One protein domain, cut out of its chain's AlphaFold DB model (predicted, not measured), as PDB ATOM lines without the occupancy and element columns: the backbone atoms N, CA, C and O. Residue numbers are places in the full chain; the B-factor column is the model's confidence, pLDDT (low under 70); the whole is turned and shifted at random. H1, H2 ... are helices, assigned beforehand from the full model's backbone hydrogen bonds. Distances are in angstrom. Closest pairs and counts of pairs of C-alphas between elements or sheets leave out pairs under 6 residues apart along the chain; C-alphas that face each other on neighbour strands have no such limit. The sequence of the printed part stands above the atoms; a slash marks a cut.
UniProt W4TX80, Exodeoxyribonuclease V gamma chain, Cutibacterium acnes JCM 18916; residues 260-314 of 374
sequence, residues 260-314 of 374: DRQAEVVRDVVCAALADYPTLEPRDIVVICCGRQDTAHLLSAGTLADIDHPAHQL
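This is residues 260 to 314 of the 374 residues of the protein "Exodeoxyribonuclease V gamma chain" of Cutibacterium acnes JCM 18916 (UniProt W4TX80). One long helix, H1, lies along the longest axis, and two short helices pack on one side of it, H2 over its first part and H3 farther along. From the far end of H1 a long link, residues 277 to 295, runs back in a wide loop to H2, and residues 275 to 280 and 289 to 294 stick out as free stretches. The printed part has 55 residues with three named helices, in the order H1, H2, H3, and no named strand. The class is all helix, though under half of the residues, 26 of the 55, are in named elements. The whole is flat, spanning 34 by 27 by 15 A, and only just compact, close to loose, with a radius of gyration of the C-alphas of 11.6 A.

H1, residues 260 to 276, is the longest helix. H2, residues 296 to 300, touches H1, which meets it with residues 260 to 267 alone; the closest C-alphas of the two are those of Ala 263 and Leu 299, 5.4 A apart. H3, residues 310 to 313, touches H1, which meets it with residues 267 to 271 alone; the closest C-alphas are those of Arg 267 and Ala 311, 5.8 A apart. The centres of H1 and H2 are 12.5 A apart, and those of H1 and H3 10.0 A. H2 and H3 are only just apart, with their closest C-alphas 8.1 A from each other. Every pair of O i and N i+4 in H1 is within hydrogen-bond range; in H2 0 of 1 such pairs is, beside 2 of 2 pairs of O i and N i+3, and H3, with four residues, is too short for an O i to N i+4 pair.

H1 begins at C-alpha 260, at (233.509, 241.616, 133.559), and ends at C-alpha 276, at (223.596, 232.610, 154.098), 24.5 A away. H2 runs from Ala 296 to Ser 300. H3 runs from Pro 310 to Gln 313, whose C-alpha is at (218.713, 230.848, 137.896).

The two C-alphas farthest apart are those of Pro 278 and Arg 292, 34.7 A. Without the stretches that stand free, the body has 43 residues and spans 28 by 22 by 13 A. The link from H1 to H2 is long, with 19 residues, and the link from H2 to H3 is short, with 9. The printed part has no cut. Its mean pLDDT is 79.7, and 11 residues are under 70: residues 291 to 294 and residues 301 to 307.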
ATOM      1  N   ASP A 260     233.916 243.019 133.704       86.25
ATOM      2  CA  ASP A 260     233.509 241.616 133.559       86.25
ATOM      3  C   ASP A 260     233.716 240.856 134.873       86.25
ATOM      4  O   ASP A 260     232.794 240.236 135.401       86.25
ATOM      5  N   ARG A 261     234.901 241.011 135.481       88.06
ATOM      6  CA  ARG A 261     235.207 240.396 136.776       88.06
ATOM      7  C   ARG A 261     234.345 240.962 137.904       88.06
ATOM      8  O   ARG A 261     233.978 240.224 138.807       88.06
ATOM      9  N   GLN A 262     234.008 242.252 137.861       89.62
ATOM     10  CA  GLN A 262     233.047 242.837 138.802       89.62
ATOM     11  C   GLN A 262     231.682 242.151 138.696       89.62
ATOM     12  O   GLN A 262     231.089 241.840 139.722       89.62
ATOM     13  N   ALA A 263     231.196 241.883 137.481       87.06
ATOM     14  CA  ALA A 263     229.921 241.202 137.281       87.06
ATOM     15  C   ALA A 263     229.943 239.749 137.787       87.06
ATOM     16  O   ALA A 263     228.955 239.298 138.359       87.06
ATOM     17  N   GLU A 264     231.051 239.026 137.607       87.00
ATOM     18  CA  GLU A 264     231.255 237.696 138.206       87.00
ATOM     19  C   GLU A 264     231.223 237.761 139.738       87.00
ATOM     20  O   GLU A 264     230.411 237.089 140.362       87.00
ATOM     21  N   VAL A 265     232.011 238.649 140.354       90.75
ATOM     22  CA  VAL A 265     232.056 238.781 141.821       90.75
ATOM     23  C   VAL A 265     230.695 239.182 142.399       90.75
ATOM     24  O   VAL A 265     230.291 238.664 143.435       90.75
ATOM     25  N   VAL A 266     229.942 240.061 141.727       90.19
ATOM     26  CA  VAL A 266     228.574 240.406 142.149       90.19
ATOM     27  C   VAL A 266     227.664 239.175 142.131       90.19
ATOM     28  O   VAL A 266     226.869 239.008 143.052       90.19
ATOM     29  N   ARG A 267     227.772 238.300 141.123       88.62
ATOM     30  CA  ARG A 267     226.993 237.051 141.079       88.62
ATOM     31  C   ARG A 267     227.333 236.128 142.240       88.62
ATOM     32  O   ARG A 267     226.406 235.602 142.856       88.62
ATOM     33  N   ASP A 268     228.617 235.972 142.545       90.00
ATOM     34  CA  ASP A 268     229.091 235.138 143.652       90.00
ATOM     35  C   ASP A 268     228.559 235.668 144.988       90.00
ATOM     36  O   ASP A 268     227.956 234.920 145.755       90.00
ATOM     37  N   VAL A 269     228.692 236.978 145.231       92.06
ATOM     38  CA  VAL A 269     228.223 237.641 146.460       92.06
ATOM     39  C   VAL A 269     226.706 237.529 146.614       92.06
ATOM     40  O   VAL A 269     226.221 237.249 147.707       92.06
ATOM     41  N   VAL A 270     225.938 237.703 145.535       90.31
ATOM     42  CA  VAL A 270     224.475 237.543 145.575       90.31
ATOM     43  C   VAL A 270     224.085 236.096 145.886       90.31
ATOM     44  O   VAL A 270     223.182 235.871 146.690       90.31
ATOM     45  N   CYS A 271     224.765 235.110 145.293       89.62
ATOM     46  CA  CYS A 271     224.495 233.698 145.574       89.62
ATOM     47  C   CYS A 271     224.876 233.319 147.008       89.62
ATOM     48  O   CYS A 271     224.109 232.622 147.669       89.62
ATOM     49  N   ALA A 272     226.016 233.811 147.498       90.44
ATOM     50  CA  ALA A 272     226.439 233.635 148.882       90.44
ATOM     51  C   ALA A 272     225.422 234.256 149.851       90.44
ATOM     52  O   ALA A 272     224.964 233.579 150.764       90.44
ATOM     53  N   ALA A 273     224.963 235.484 149.593       90.50
ATOM     54  CA  ALA A 273     223.948 236.136 150.421       90.50
ATOM     55  C   ALA A 273     222.623 235.353 150.455       90.50
ATOM     56  O   ALA A 273     222.030 235.189 151.518       90.50
ATOM     57  N   LEU A 274     222.156 234.832 149.318       89.94
ATOM     58  CA  LEU A 274     220.945 234.003 149.275       89.94
ATOM     59  C   LEU A 274     221.121 232.662 150.008       89.94
ATOM     60  O   LEU A 274     220.156 232.141 150.563       89.94
ATOM     61  N   ALA A 275     222.335 232.106 150.026       89.94
ATOM     62  CA  ALA A 275     222.647 230.889 150.771       89.94
ATOM     63  C   ALA A 275     222.742 231.141 152.289       89.94
ATOM     64  O   ALA A 275     222.211 230.355 153.074       89.94
ATOM     65  N   ASP A 276     223.373 232.245 152.694       89.75
ATOM     66  CA  ASP A 276     223.596 232.610 154.098       89.75
ATOM     67  C   ASP A 276     222.316 233.100 154.793       89.75
ATOM     68  O   ASP A 276     222.161 232.942 156.007       89.75
ATOM     69  N   TYR A 277     221.369 233.665 154.033       89.25
ATOM     70  CA  TYR A 277     220.113 234.212 154.548       89.25
ATOM     71  C   TYR A 277     218.889 233.519 153.915       89.25
ATOM     72  O   TYR A 277     218.325 234.037 152.956       89.25
ATOM     73  N   PRO A 278     218.365 232.412 154.489       87.38
ATOM     74  CA  PRO A 278     217.268 231.627 153.894       87.38
ATOM     75  C   PRO A 278     215.922 232.351 153.725       87.38
ATOM     76  O   PRO A 278     215.023 231.835 153.068       87.38
ATOM     77  N   THR A 279     215.746 233.506 154.371       90.88
ATOM     78  CA  THR A 279     214.546 234.353 154.230       90.88
ATOM     79  C   THR A 279     214.712 235.444 153.174       90.88
ATOM     80  O   THR A 279     213.740 236.127 152.870       90.88
ATOM     81  N   LEU A 280     215.925 235.614 152.638       90.94
ATOM     82  CA  LEU A 280     216.237 236.593 151.610       90.94
ATOM     83  C   LEU A 280     215.752 236.074 150.260       90.94
ATOM     84  O   LEU A 280     216.137 234.989 149.822       90.94
ATOM     85  N   GLU A 281     214.932 236.860 149.574       89.06
ATOM     86  CA  GLU A 281     214.490 236.542 148.225       89.06
ATOM     87  C   GLU A 281     215.235 237.420 147.207       89.06
ATOM     88  O   GLU A 281     215.612 238.552 147.513       89.06
ATOM     89  N   PRO A 282     215.410 236.979 145.946       88.06
ATOM     90  CA  PRO A 282     216.099 237.785 144.933       88.06
ATOM     91  C   PRO A 282     215.503 239.187 144.714       88.06
ATOM     92  O   PRO A 282     216.213 240.094 144.296       88.06
ATOM     93  N   ARG A 283     214.206 239.380 145.003       88.31
ATOM     94  CA  ARG A 283     213.519 240.684 144.909       88.31
ATOM     95  C   ARG A 283     213.930 241.686 145.990       88.31
ATOM     96  O   ARG A 283     213.682 242.876 145.815       88.31
ATOM     97  N   ASP A 284     214.555 241.214 147.061       90.38
ATOM     98  CA  ASP A 284     215.033 242.044 148.167       90.38
ATOM     99  C   ASP A 284     216.447 242.589 147.903       90.38
ATOM    100  O   ASP A 284     216.961 243.409 148.664       90.38
ATOM    101  N   ILE A 285     217.087 242.143 146.817       88.75
ATOM    102  CA  ILE A 285     218.454 242.504 146.450       88.75
ATOM    103  C   ILE A 285     218.422 243.568 145.352       88.75
ATOM    104  O   ILE A 285     217.876 243.364 144.269       88.75
ATOM    105  N   VAL A 286     219.073 244.701 145.612       89.62
ATOM    106  CA  VAL A 286     219.251 245.781 144.636       89.62
ATOM    107  C   VAL A 286     220.729 245.916 144.295       89.62
ATOM    108  O   VAL A 286     221.559 246.138 145.172       89.62
ATOM    109  N   VAL A 287     221.052 245.837 143.003       86.56
ATOM    110  CA  VAL A 287     222.398 246.113 142.483       86.56
ATOM    111  C   VAL A 287     222.395 247.488 141.823       86.56
ATOM    112  O   VAL A 287     221.677 247.718 140.851       86.56
ATOM    113  N   ILE A 288     223.198 248.414 142.352       86.94
ATOM    114  CA  ILE A 288     223.314 249.781 141.830       86.94
ATOM    115  C   ILE A 288     224.618 249.906 141.040       86.94
ATOM    116  O   ILE A 288     225.708 249.863 141.607       86.94
ATOM    117  N   CYS A 289     224.510 250.107 139.727       79.50
ATOM    118  CA  CYS A 289     225.656 250.346 138.850       79.50
ATOM    119  C   CYS A 289     225.820 251.851 138.591       79.50
ATOM    120  O   CYS A 289     225.072 252.449 137.818       79.50
ATOM    121  N   CYS A 290     226.813 252.476 139.222       71.88
ATOM    122  CA  CYS A 290     227.148 253.883 139.004       71.88
ATOM    123  C   CYS A 290     228.183 254.005 137.872       71.88
ATOM    124  O   CYS A 290     229.375 253.820 138.102       71.88
ATOM    125  N   GLY A 291     227.758 254.313 136.643       68.06
ATOM    126  CA  GLY A 291     228.675 254.426 135.503       68.06
ATOM    127  C   GLY A 291     228.061 255.073 134.261       68.06
ATOM    128  O   GLY A 291     226.847 255.203 134.144       68.06
ATOM    129  N   ARG A 292     228.922 255.503 133.325       57.06
ATOM    130  CA  ARG A 292     228.508 256.055 132.016       57.06
ATOM    131  C   ARG A 292     228.131 254.974 131.000       57.06
ATOM    132  O   ARG A 292     227.457 255.286 130.029       57.06
ATOM    133  N   GLN A 293     228.621 253.753 131.194       63.44
ATOM    134  CA  GLN A 293     228.334 252.597 130.350       63.44
ATOM    135  C   GLN A 293     227.336 251.700 131.075       63.44
ATOM    136  O   GLN A 293     227.486 251.448 132.269       63.44
ATOM    137  N   ASP A 294     226.328 251.229 130.349       66.38
ATOM    138  CA  ASP A 294     225.365 250.275 130.882       66.38
ATOM    139  C   ASP A 294     226.013 248.889 130.971       66.38
ATOM    140  O   ASP A 294     226.169 248.192 129.969       66.38
ATOM    141  N   THR A 295     226.421 248.502 132.177       72.12
ATOM    142  CA  THR A 295     227.032 247.201 132.480       72.12
ATOM    143  C   THR A 295     226.024 246.180 132.995       72.12
ATOM    144  O   THR A 295     226.399 245.046 133.279       72.12
ATOM    145  N   ALA A 296     224.739 246.532 133.091       73.75
ATOM    146  CA  ALA A 296     223.733 245.645 133.663       73.75
ATOM    147  C   ALA A 296     223.548 244.369 132.816       73.75
ATOM    148  O   ALA A 296     223.256 243.294 133.341       73.75
ATOM    149  N   HIS A 297     223.817 244.460 131.509       75.94
ATOM    150  CA  HIS A 297     223.867 243.306 130.612       75.94
ATOM    151  C   HIS A 297     224.931 242.274 131.022       75.94
ATOM    152  O   HIS A 297     224.688 241.078 130.873       75.94
ATOM    153  N   LEU A 298     226.065 242.695 131.598       80.50
ATOM    154  CA  LEU A 298     227.131 241.789 132.043       80.50
ATOM    155  C   LEU A 298     226.685 240.905 133.206       80.50
ATOM    156  O   LEU A 298     227.197 239.800 133.326       80.50
ATOM    157  N   LEU A 299     225.710 241.351 134.011       77.88
ATOM    158  CA  LEU A 299     225.078 240.564 135.083       77.88
ATOM    159  C   LEU A 299     224.098 239.513 134.543       77.88
ATOM    160  O   LEU A 299     223.845 238.504 135.196       77.88
ATOM    161  N   SER A 300     223.586 239.711 133.327       70.81
ATOM    162  CA  SER A 300     222.726 238.740 132.637       70.81
ATOM    163  C   SER A 300     223.512 237.820 131.698       70.81
ATOM    164  O   SER A 300     223.089 236.701 131.428       70.81
ATOM    165  N   ALA A 301     224.670 238.268 131.208       65.06
ATOM    166  CA  ALA A 301     225.529 237.508 130.311       65.06
ATOM    167  C   ALA A 301     226.293 236.426 131.082       65.06
ATOM    168  O   ALA A 301     227.300 236.707 131.728       65.06
ATOM    169  N   GLY A 302     225.787 235.197 131.051       59.16
ATOM    170  CA  GLY A 302     226.520 234.035 131.532       59.16
ATOM    171  C   GLY A 302     227.768 233.783 130.687       59.16
ATOM    172  O   GLY A 302     227.704 233.846 129.457       59.16
ATOM    173  N   THR A 303     228.905 233.491 131.316       54.62
ATOM    174  CA  THR A 303     230.067 233.003 130.570       54.62
ATOM    175  C   THR A 303     229.783 231.566 130.117       54.62
ATOM    176  O   THR A 303     229.226 230.759 130.859       54.62
ATOM    177  N   LEU A 304     230.164 231.220 128.885       53.09
ATOM    178  CA  LEU A 304     230.023 229.854 128.347       53.09
ATOM    179  C   LEU A 304     230.801 228.799 129.157       53.09
ATOM    180  O   LEU A 304     230.565 227.608 128.986       53.09
ATOM    181  N   ALA A 305     231.739 229.231 130.004       55.81
ATOM    182  CA  ALA A 305     232.596 228.370 130.810       55.81
ATOM    183  C   ALA A 305     231.982 227.965 132.161       55.81
ATOM    184  O   ALA A 305     232.485 227.029 132.772       55.81
ATOM    185  N   ASP A 306     230.924 228.640 132.620       60.84
ATOM    186  CA  ASP A 306     230.404 228.490 133.985       60.84
ATOM    187  C   ASP A 306     228.890 228.250 133.999       60.84
ATOM    188  O   ASP A 306     228.142 228.896 134.721       60.84
ATOM    189  N   ILE A 307     228.408 227.357 133.131       63.81
ATOM    190  CA  ILE A 307     226.975 227.054 132.946       63.81
ATOM    191  C   ILE A 307     226.275 226.507 134.204       63.81
ATOM    192  O   ILE A 307     225.053 226.608 134.299       63.81
ATOM    193  N   ASP A 308     227.031 225.973 135.166       70.62
ATOM    194  CA  ASP A 308     226.505 225.377 136.401       70.62
ATOM    195  C   ASP A 308     226.403 226.382 137.562       70.62
ATOM    196  O   ASP A 308     225.934 226.034 138.649       70.62
ATOM    197  N   HIS A 309     226.809 227.640 137.354       74.31
ATOM    198  CA  HIS A 309     226.757 228.654 138.400       74.31
ATOM    199  C   HIS A 309     225.310 228.911 138.876       74.31
ATOM    200  O   HIS A 309     224.431 229.200 138.053       74.31
ATOM    201  N   PRO A 310     225.019 228.909 140.194       78.25
ATOM    202  CA  PRO A 310     223.659 229.117 140.710       78.25
ATOM    203  C   PRO A 310     223.040 230.452 140.262       78.25
ATOM    204  O   PRO A 310     221.822 230.558 140.106       78.25
ATOM    205  N   ALA A 311     223.875 231.451 139.962       75.94
ATOM    206  CA  ALA A 311     223.426 232.741 139.442       75.94
ATOM    207  C   ALA A 311     222.685 232.666 138.095       75.94
ATOM    208  O   ALA A 311     221.949 233.599 137.785       75.94
ATOM    209  N   HIS A 312     222.812 231.591 137.305       76.62
ATOM    210  CA  HIS A 312     222.035 231.430 136.060       76.62
ATOM    211  C   HIS A 312     220.530 231.301 136.299       76.62
ATOM    212  O   HIS A 312     219.732 231.563 135.402       76.62
ATOM    213  N   GLN A 313     220.123 230.914 137.510       74.56
ATOM    214  CA  GLN A 313     218.713 230.848 137.896       74.56
ATOM    215  C   GLN A 313     218.160 232.220 138.309       74.56
ATOM    216  O   GLN A 313     216.941 232.397 138.407       74.56
ATOM    217  N   LEU A 314     219.037 233.204 138.538       78.56
ATOM    218  CA  LEU A 314     218.650 234.548 138.941       78.56
ATOM    219  C   LEU A 314     218.204 235.362 137.729       78.56
ATOM    220  O   LEU A 314     218.854 235.406 136.685       78.56
TER     221      LEU A 314